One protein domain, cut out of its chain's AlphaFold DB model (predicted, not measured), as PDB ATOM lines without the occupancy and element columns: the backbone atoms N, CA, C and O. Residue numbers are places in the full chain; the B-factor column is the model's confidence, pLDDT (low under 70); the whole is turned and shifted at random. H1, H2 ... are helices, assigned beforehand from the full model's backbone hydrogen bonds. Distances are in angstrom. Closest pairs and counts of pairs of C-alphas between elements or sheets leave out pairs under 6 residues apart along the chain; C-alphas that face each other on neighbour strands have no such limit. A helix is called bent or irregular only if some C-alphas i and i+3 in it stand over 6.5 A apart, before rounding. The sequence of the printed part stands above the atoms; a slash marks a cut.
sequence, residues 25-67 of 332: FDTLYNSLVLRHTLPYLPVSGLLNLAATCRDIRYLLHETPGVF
ATOM      1  N   PHE A  25     202.385  84.749  97.797       87.00
ATOM      2  CA  PHE A  25     202.066  84.506  99.200       87.00
ATOM      3  C   PHE A  25     203.249  84.826 100.120       87.00
ATOM      4  O   PHE A  25     203.072  85.579 101.071       87.00
ATOM      5  N   ASP A  26     204.457  84.351  99.800       86.31
ATOM      6  CA  ASP A  26     205.658  84.611 100.609       86.31
ATOM      7  C   ASP A  26     205.975  86.113 100.698       86.31
ATOM      8  O   ASP A  26     206.422  86.605 101.735       86.31
ATOM      9  N   THR A  27     205.693  86.867  99.629       87.38
ATOM     10  CA  THR A  27     205.865  88.327  99.629       87.38
ATOM     11  C   THR A  27     204.802  89.058 100.451       87.38
ATOM     12  O   THR A  27     205.142  89.990 101.175       87.38
ATOM     13  N   LEU A  28     203.535  88.632 100.388       86.44
ATOM     14  CA  LEU A  28     202.423  89.255 101.119       86.44
ATOM     15  C   LEU A  28     202.376  88.851 102.593       86.44
ATOM     16  O   LEU A  28     201.870  89.607 103.417       86.44
ATOM     17  N   TYR A  29     202.919  87.685 102.942       88.62
ATOM     18  CA  TYR A  29     203.068  87.252 104.329       88.62
ATOM     19  C   TYR A  29     203.962  88.210 105.131       88.62
ATOM     20  O   TYR A  29     203.817  88.356 106.345       88.62
ATOM     21  N   ASN A  30     204.868  88.922 104.453       88.12
ATOM     22  CA  ASN A  30     205.639  89.985 105.074       88.12
ATOM     23  C   ASN A  30     204.729  91.174 105.422       88.12
ATOM     24  O   ASN A  30     204.273  91.917 104.553       88.12
ATOM     25  N   SER A  31     204.528  91.395 106.721       84.94
ATOM     26  CA  SER A  31     203.652  92.448 107.243       84.94
ATOM     27  C   SER A  31     204.053  93.863 106.813       84.94
ATOM     28  O   SER A  31     203.177  94.719 106.697       84.94
ATOM     29  N   LEU A  32     205.336  94.128 106.540       86.12
ATOM     30  CA  LEU A  32     205.790  95.422 106.023       86.12
ATOM     31  C   LEU A  32     205.352  95.605 104.571       86.12
ATOM     32  O   LEU A  32     204.758  96.625 104.231       86.12
ATOM     33  N   VAL A  33     205.593  94.595 103.731       89.19
ATOM     34  CA  VAL A  33     205.200  94.626 102.315       89.19
ATOM     35  C   VAL A  33     203.687  94.737 102.200       89.19
ATOM     36  O   VAL A  33     203.195  95.574 101.447       89.19
ATOM     37  N   LEU A  34     202.939  93.970 102.994       86.62
ATOM     38  CA  LEU A  34     201.484  94.058 103.034       86.62
ATOM     39  C   LEU A  34     201.036  95.471 103.430       86.62
ATOM     40  O   LEU A  34     200.319  96.122 102.680       86.62
ATOM     41  N   ARG A  35     201.529  96.019 104.546       85.44
ATOM     42  CA  ARG A  35     201.158  97.374 105.003       85.44
ATOM     43  C   ARG A  35     201.468  98.478 103.997       85.44
ATOM     44  O   ARG A  35     200.707  99.436 103.928       85.44
ATOM     45  N   HIS A  36     202.542  98.349 103.226       86.88
ATOM     46  CA  HIS A  36     202.896  99.328 102.196       86.88
ATOM     47  C   HIS A  36     202.148  99.128 100.875       86.88
ATOM     48  O   HIS A  36     201.999 100.087 100.126       86.88
ATOM     49  N   THR A  37     201.669  97.920 100.579       86.25
ATOM     50  CA  THR A  37     200.909  97.635  99.349       86.25
ATOM     51  C   THR A  37     199.415  97.913  99.510       86.25
ATOM     52  O   THR A  37     198.771  98.329  98.549       86.25
ATOM     53  N   LEU A  38     198.873  97.757 100.724       85.44
ATOM     54  CA  LEU A  38     197.451  97.938 101.034       85.44
ATOM     55  C   LEU A  38     196.855  99.294 100.615       85.44
ATOM     56  O   LEU A  38     195.799  99.270  99.988       85.44
ATOM     57  N   PRO A  39     197.484 100.461 100.878       83.12
ATOM     58  CA  PRO A  39     196.894 101.760 100.528       83.12
ATOM     59  C   PRO A  39     196.669 101.958  99.026       83.12
ATOM     60  O   PRO A  39     195.863 102.789  98.626       83.12
ATOM     61  N   TYR A  40     197.383 101.203  98.190       83.31
ATOM     62  CA  TYR A  40     197.304 101.308  96.735       83.31
ATOM     63  C   TYR A  40     196.322 100.314  96.110       83.31
ATOM     64  O   TYR A  40     196.062 100.386  94.909       83.31
ATOM     65  N   LEU A  41     195.783  99.374  96.893       83.94
ATOM     66  CA  LEU A  41     194.885  98.342  96.393       83.94
ATOM     67  C   LEU A  41     193.436  98.669  96.793       83.94
ATOM     68  O   LEU A  41     193.140  98.758  97.984       83.94
ATOM     69  N   PRO A  42     192.500  98.810  95.835       81.94
ATOM     70  CA  PRO A  42     191.099  99.019  96.176       81.94
ATOM     71  C   PRO A  42     190.531  97.797  96.907       81.94
ATOM     72  O   PRO A  42     190.970  96.663  96.696       81.94
ATOM     73  N   VAL A  43     189.478  98.009  97.701       82.94
ATOM     74  CA  VAL A  43     188.809  96.940  98.467       82.94
ATOM     75  C   VAL A  43     188.345  95.796  97.560       82.94
ATOM     76  O   VAL A  43     188.477  94.628  97.916       82.94
ATOM     77  N   SER A  44     187.877  96.103  96.347       83.00
ATOM     78  CA  SER A  44     187.536  95.087  95.345       83.00
ATOM     79  C   SER A  44     188.736  94.217  94.958       83.00
ATOM     80  O   SER A  44     188.593  93.003  94.833       83.00
ATOM     81  N   GLY A  45     189.927  94.804  94.830       86.25
ATOM     82  CA  GLY A  45     191.178  94.091  94.580       86.25
ATOM     83  C   GLY A  45     191.560  93.168  95.735       86.25
ATOM     84  O   GLY A  45     191.918  92.018  95.494       86.25
ATOM     85  N   LEU A  46     191.399  93.625  96.982       87.31
ATOM     86  CA  LEU A  46     191.630  92.803  98.176       87.31
ATOM     87  C   LEU A  46     190.672  91.616  98.262       87.31
ATOM     88  O   LEU A  46     191.098  90.488  98.503       87.31
ATOM     89  N   LEU A  47     189.383  91.853  98.026       86.81
ATOM     90  CA  LEU A  47     188.369  90.802  98.050       86.81
ATOM     91  C   LEU A  47     188.554  89.806  96.898       86.81
ATOM     92  O   LEU A  47     188.403  88.603  97.106       86.81
ATOM     93  N   ASN A  48     188.941  90.278  95.710       89.19
ATOM     94  CA  ASN A  48     189.284  89.413  94.583       89.19
ATOM     95  C   ASN A  48     190.531  88.579  94.889       89.19
ATOM     96  O   ASN A  48     190.535  87.376  94.642       89.19
ATOM     97  N   LEU A  49     191.561  89.175  95.494       88.75
ATOM     98  CA  LEU A  49     192.760  88.456  95.912       88.75
ATOM     99  C   LEU A  49     192.426  87.382  96.960       88.75
ATOM    100  O   LEU A  49     192.825  86.226  96.811       88.75
ATOM    101  N   ALA A  50     191.600  87.720  97.951       88.69
ATOM    102  CA  ALA A  50     191.057  86.766  98.912       88.69
ATOM    103  C   ALA A  50     190.205  85.676  98.236       88.69
ATOM    104  O   ALA A  50     190.111  84.560  98.741       88.69
ATOM    105  N   ALA A  51     189.577  85.940  97.089       89.44
ATOM    106  CA  ALA A  51     188.831  84.923  96.349       89.44
ATOM    107  C   ALA A  51     189.756  83.896  95.670       89.44
ATOM    108  O   ALA A  51     189.377  82.729  95.577       89.44
ATOM    109  N   THR A  52     190.976  84.282  95.276       90.50
ATOM    110  CA  THR A  52     191.897  83.401  94.531       90.50
ATOM    111  C   THR A  52     192.465  82.239  95.352       90.50
ATOM    112  O   THR A  52     192.560  81.125  94.843       90.50
ATOM    113  N   CYS A  53     192.842  82.470  96.614       88.88
ATOM    114  CA  CYS A  53     193.564  81.498  97.439       88.88
ATOM    115  C   CYS A  53     193.036  81.482  98.880       88.88
ATOM    116  O   CYS A  53     192.752  82.532  99.455       88.88
ATOM    117  N   ARG A  54     192.929  80.287  99.484       90.88
ATOM    118  CA  ARG A  54     192.506  80.125 100.889       90.88
ATOM    119  C   ARG A  54     193.537  80.685 101.869       90.88
ATOM    120  O   ARG A  54     193.135  81.319 102.838       90.88
ATOM    121  N   ASP A  55     194.825  80.513 101.586       88.50
ATOM    122  CA  ASP A  55     195.901  80.991 102.462       88.50
ATOM    123  C   ASP A  55     195.984  82.517 102.436       88.50
ATOM    124  O   ASP A  55     196.074  83.151 103.482       88.50
ATOM    125  N   ILE A  56     195.854  83.126 101.250       88.56
ATOM    126  CA  ILE A  56     195.795  84.589 101.127       88.56
ATOM    127  C   ILE A  56     194.522  85.132 101.782       88.56
ATOM    128  O   ILE A  56     194.576  86.145 102.470       88.56
ATOM    129  N   ARG A  57     193.379  84.454 101.630       89.75
ATOM    130  CA  ARG A  57     192.145  84.822 102.340       89.75
ATOM    131  C   ARG A  57     192.353  84.837 103.847       89.75
ATOM    132  O   ARG A  57     191.999  85.819 104.485       89.75
ATOM    133  N   TYR A  58     192.922  83.769 104.397       90.12
ATOM    134  CA  TYR A  58     193.196  83.674 105.826       90.12
ATOM    135  C   TYR A  58     194.149  84.787 106.273       90.12
ATOM    136  O   TYR A  58     193.826  85.529 107.192       90.12
ATOM    137  N   LEU A  59     195.249  85.000 105.543       88.62
ATOM    138  CA  LEU A  59     196.197  86.086 105.800       88.62
ATOM    139  C   LEU A  59     195.517  87.466 105.818       88.62
ATOM    140  O   LEU A  59     195.774  88.253 106.725       88.62
ATOM    141  N   LEU A  60     194.653  87.764 104.844       88.19
ATOM    142  CA  LEU A  60     193.986  89.065 104.729       88.19
ATOM    143  C   LEU A  60     192.904  89.290 105.794       88.19
ATOM    144  O   LEU A  60     192.714  90.426 106.216       88.19
ATOM    145  N   HIS A  61     192.190  88.243 106.211       86.00
ATOM    146  CA  HIS A  61     191.135  88.351 107.223       86.00
ATOM    147  C   HIS A  61     191.666  88.309 108.662       86.00
ATOM    148  O   HIS A  61     191.074  88.938 109.530       86.00
ATOM    149  N   GLU A  62     192.769  87.606 108.919       85.88
ATOM    150  CA  GLU A  62     193.385  87.533 110.254       85.88
ATOM    151  C   GLU A  62     194.320  88.706 110.539       85.88
ATOM    152  O   GLU A  62     194.521  89.078 111.694       85.88
ATOM    153  N   THR A  63     194.936  89.290 109.504       85.81
ATOM    154  CA  THR A  63     195.869  90.398 109.713       85.81
ATOM    155  C   THR A  63     195.095  91.680 110.024       85.81
ATOM    156  O   THR A  63     194.414  92.213 109.141       85.81
ATOM    157  N   PRO A  64     195.244  92.253 111.232       80.56
ATOM    158  CA  PRO A  64     194.532  93.469 111.587       80.56
ATOM    159  C   PRO A  64     195.025  94.641 110.738       80.56
ATOM    160  O   PRO A  64     196.228  94.839 110.528       80.56
ATOM    161  N   GLY A  65     194.081  95.461 110.284       80.44
ATOM    162  CA  GLY A  65     194.365  96.683 109.532       80.44
ATOM    163  C   GLY A  65     194.463  96.519 108.014       80.44
ATOM    164  O   GLY A  65     194.718  97.514 107.338       80.44
ATOM    165  N   VAL A  66     194.204  95.325 107.467       85.62
ATOM    166  CA  VAL A  66     194.041  95.118 106.013       85.62
ATOM    167  C   VAL A  66     192.904  95.974 105.461       85.62
ATOM    168  O   VAL A  66     193.067  96.659 104.457       85.62
ATOM    169  N   PHE A  67     191.777  96.007 106.168       86.38
ATOM    170  CA  PHE A  67     190.597  96.787 105.795       86.38
ATOM    171  C   PHE A  67     190.508  98.127 106.537       86.38
ATOM    172  O   PHE A  67     189.423  98.668 106.733       86.38
TER     173      PHE A  67
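Overview. This is residues 25 to 67 of the 332 residues of an uncharacterized protein of Gibberella fujikuroi (UniProt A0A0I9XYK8). Four helices follow one another round a small ring: the short H1, then H2 along one side, H3 along another, and H4 folded back on H3 as a helical hairpin and coming close to H1. After H4 the last printed residues, 63 to 67, fold back over one side of this ring. The printed part has 43 residues with four named helices, in the order H1, H2, H3, H4, and no named strand; the class is all helix. It is compact, with a radius of gyration of the C-alphas of 9.2 A, and rounded, spanning 21 by 20 by 16 A.

Arrangement. Start at H1, residues 25 to 28, and go on to H2, residues 31 to 40. These two only just touch, only at the corner by their link, with 3 pairs of C-alphas within 8 A; the closest are those of Leu 28 and Leu 34, 5.3 A apart. Next look at H3, residues 43 to 52: H2 and H3 are only just apart, their closest C-alphas 8.3 A from each other. Then comes H4, residues 54 to 62, which touches H3 and forms a helical hairpin with it. The closest C-alphas of this hairpin are those of Ala 50 and Arg 57, 4.1 A apart. H3 and H4 run opposite ways at a steep tilt of 40 degrees. H1 and H4 are close but not clearly touching; their closest C-alphas, those of Phe 25 and Ile 56, are 6.6 A apart. H1 and H3 are apart, and so are H2 and H4. In H3 and H4 every O i to N i+4 pair is within hydrogen-bond range, in H2 4 of 6 are, and H1 is too short for such a pair.

Along the chain. Find C-alpha 25 at (202.066, 84.506, 99.200); from there H1 runs 5.1 A to Leu 28. H2 begins at Ser 31, with its C-alpha at (203.652, 92.448, 107.243), and measures 15.1 A to Tyr 40. It is irregular, but only just: C-alphas 36 and 39 are 6.7 A apart. H3 measures 14.4 A from Val 43 to Thr 52. H4 measures 12.0 A from Arg 54 to Glu 62, where you find the C-alpha at (193.385, 87.533, 110.254).

Size, cuts and confidence. The C-alphas farthest apart are those of Leu 32 and Ala 51, at 22.2 A, and the first and last printed C-alphas, of Phe 25 and Phe 67, are 18.1 A apart. The links H1 to H2, H2 to H3 and H3 to H4 are tight. The printed part has no cut. The mean pLDDT of the printed part of this model is 86.6, and no printed residue is under 70.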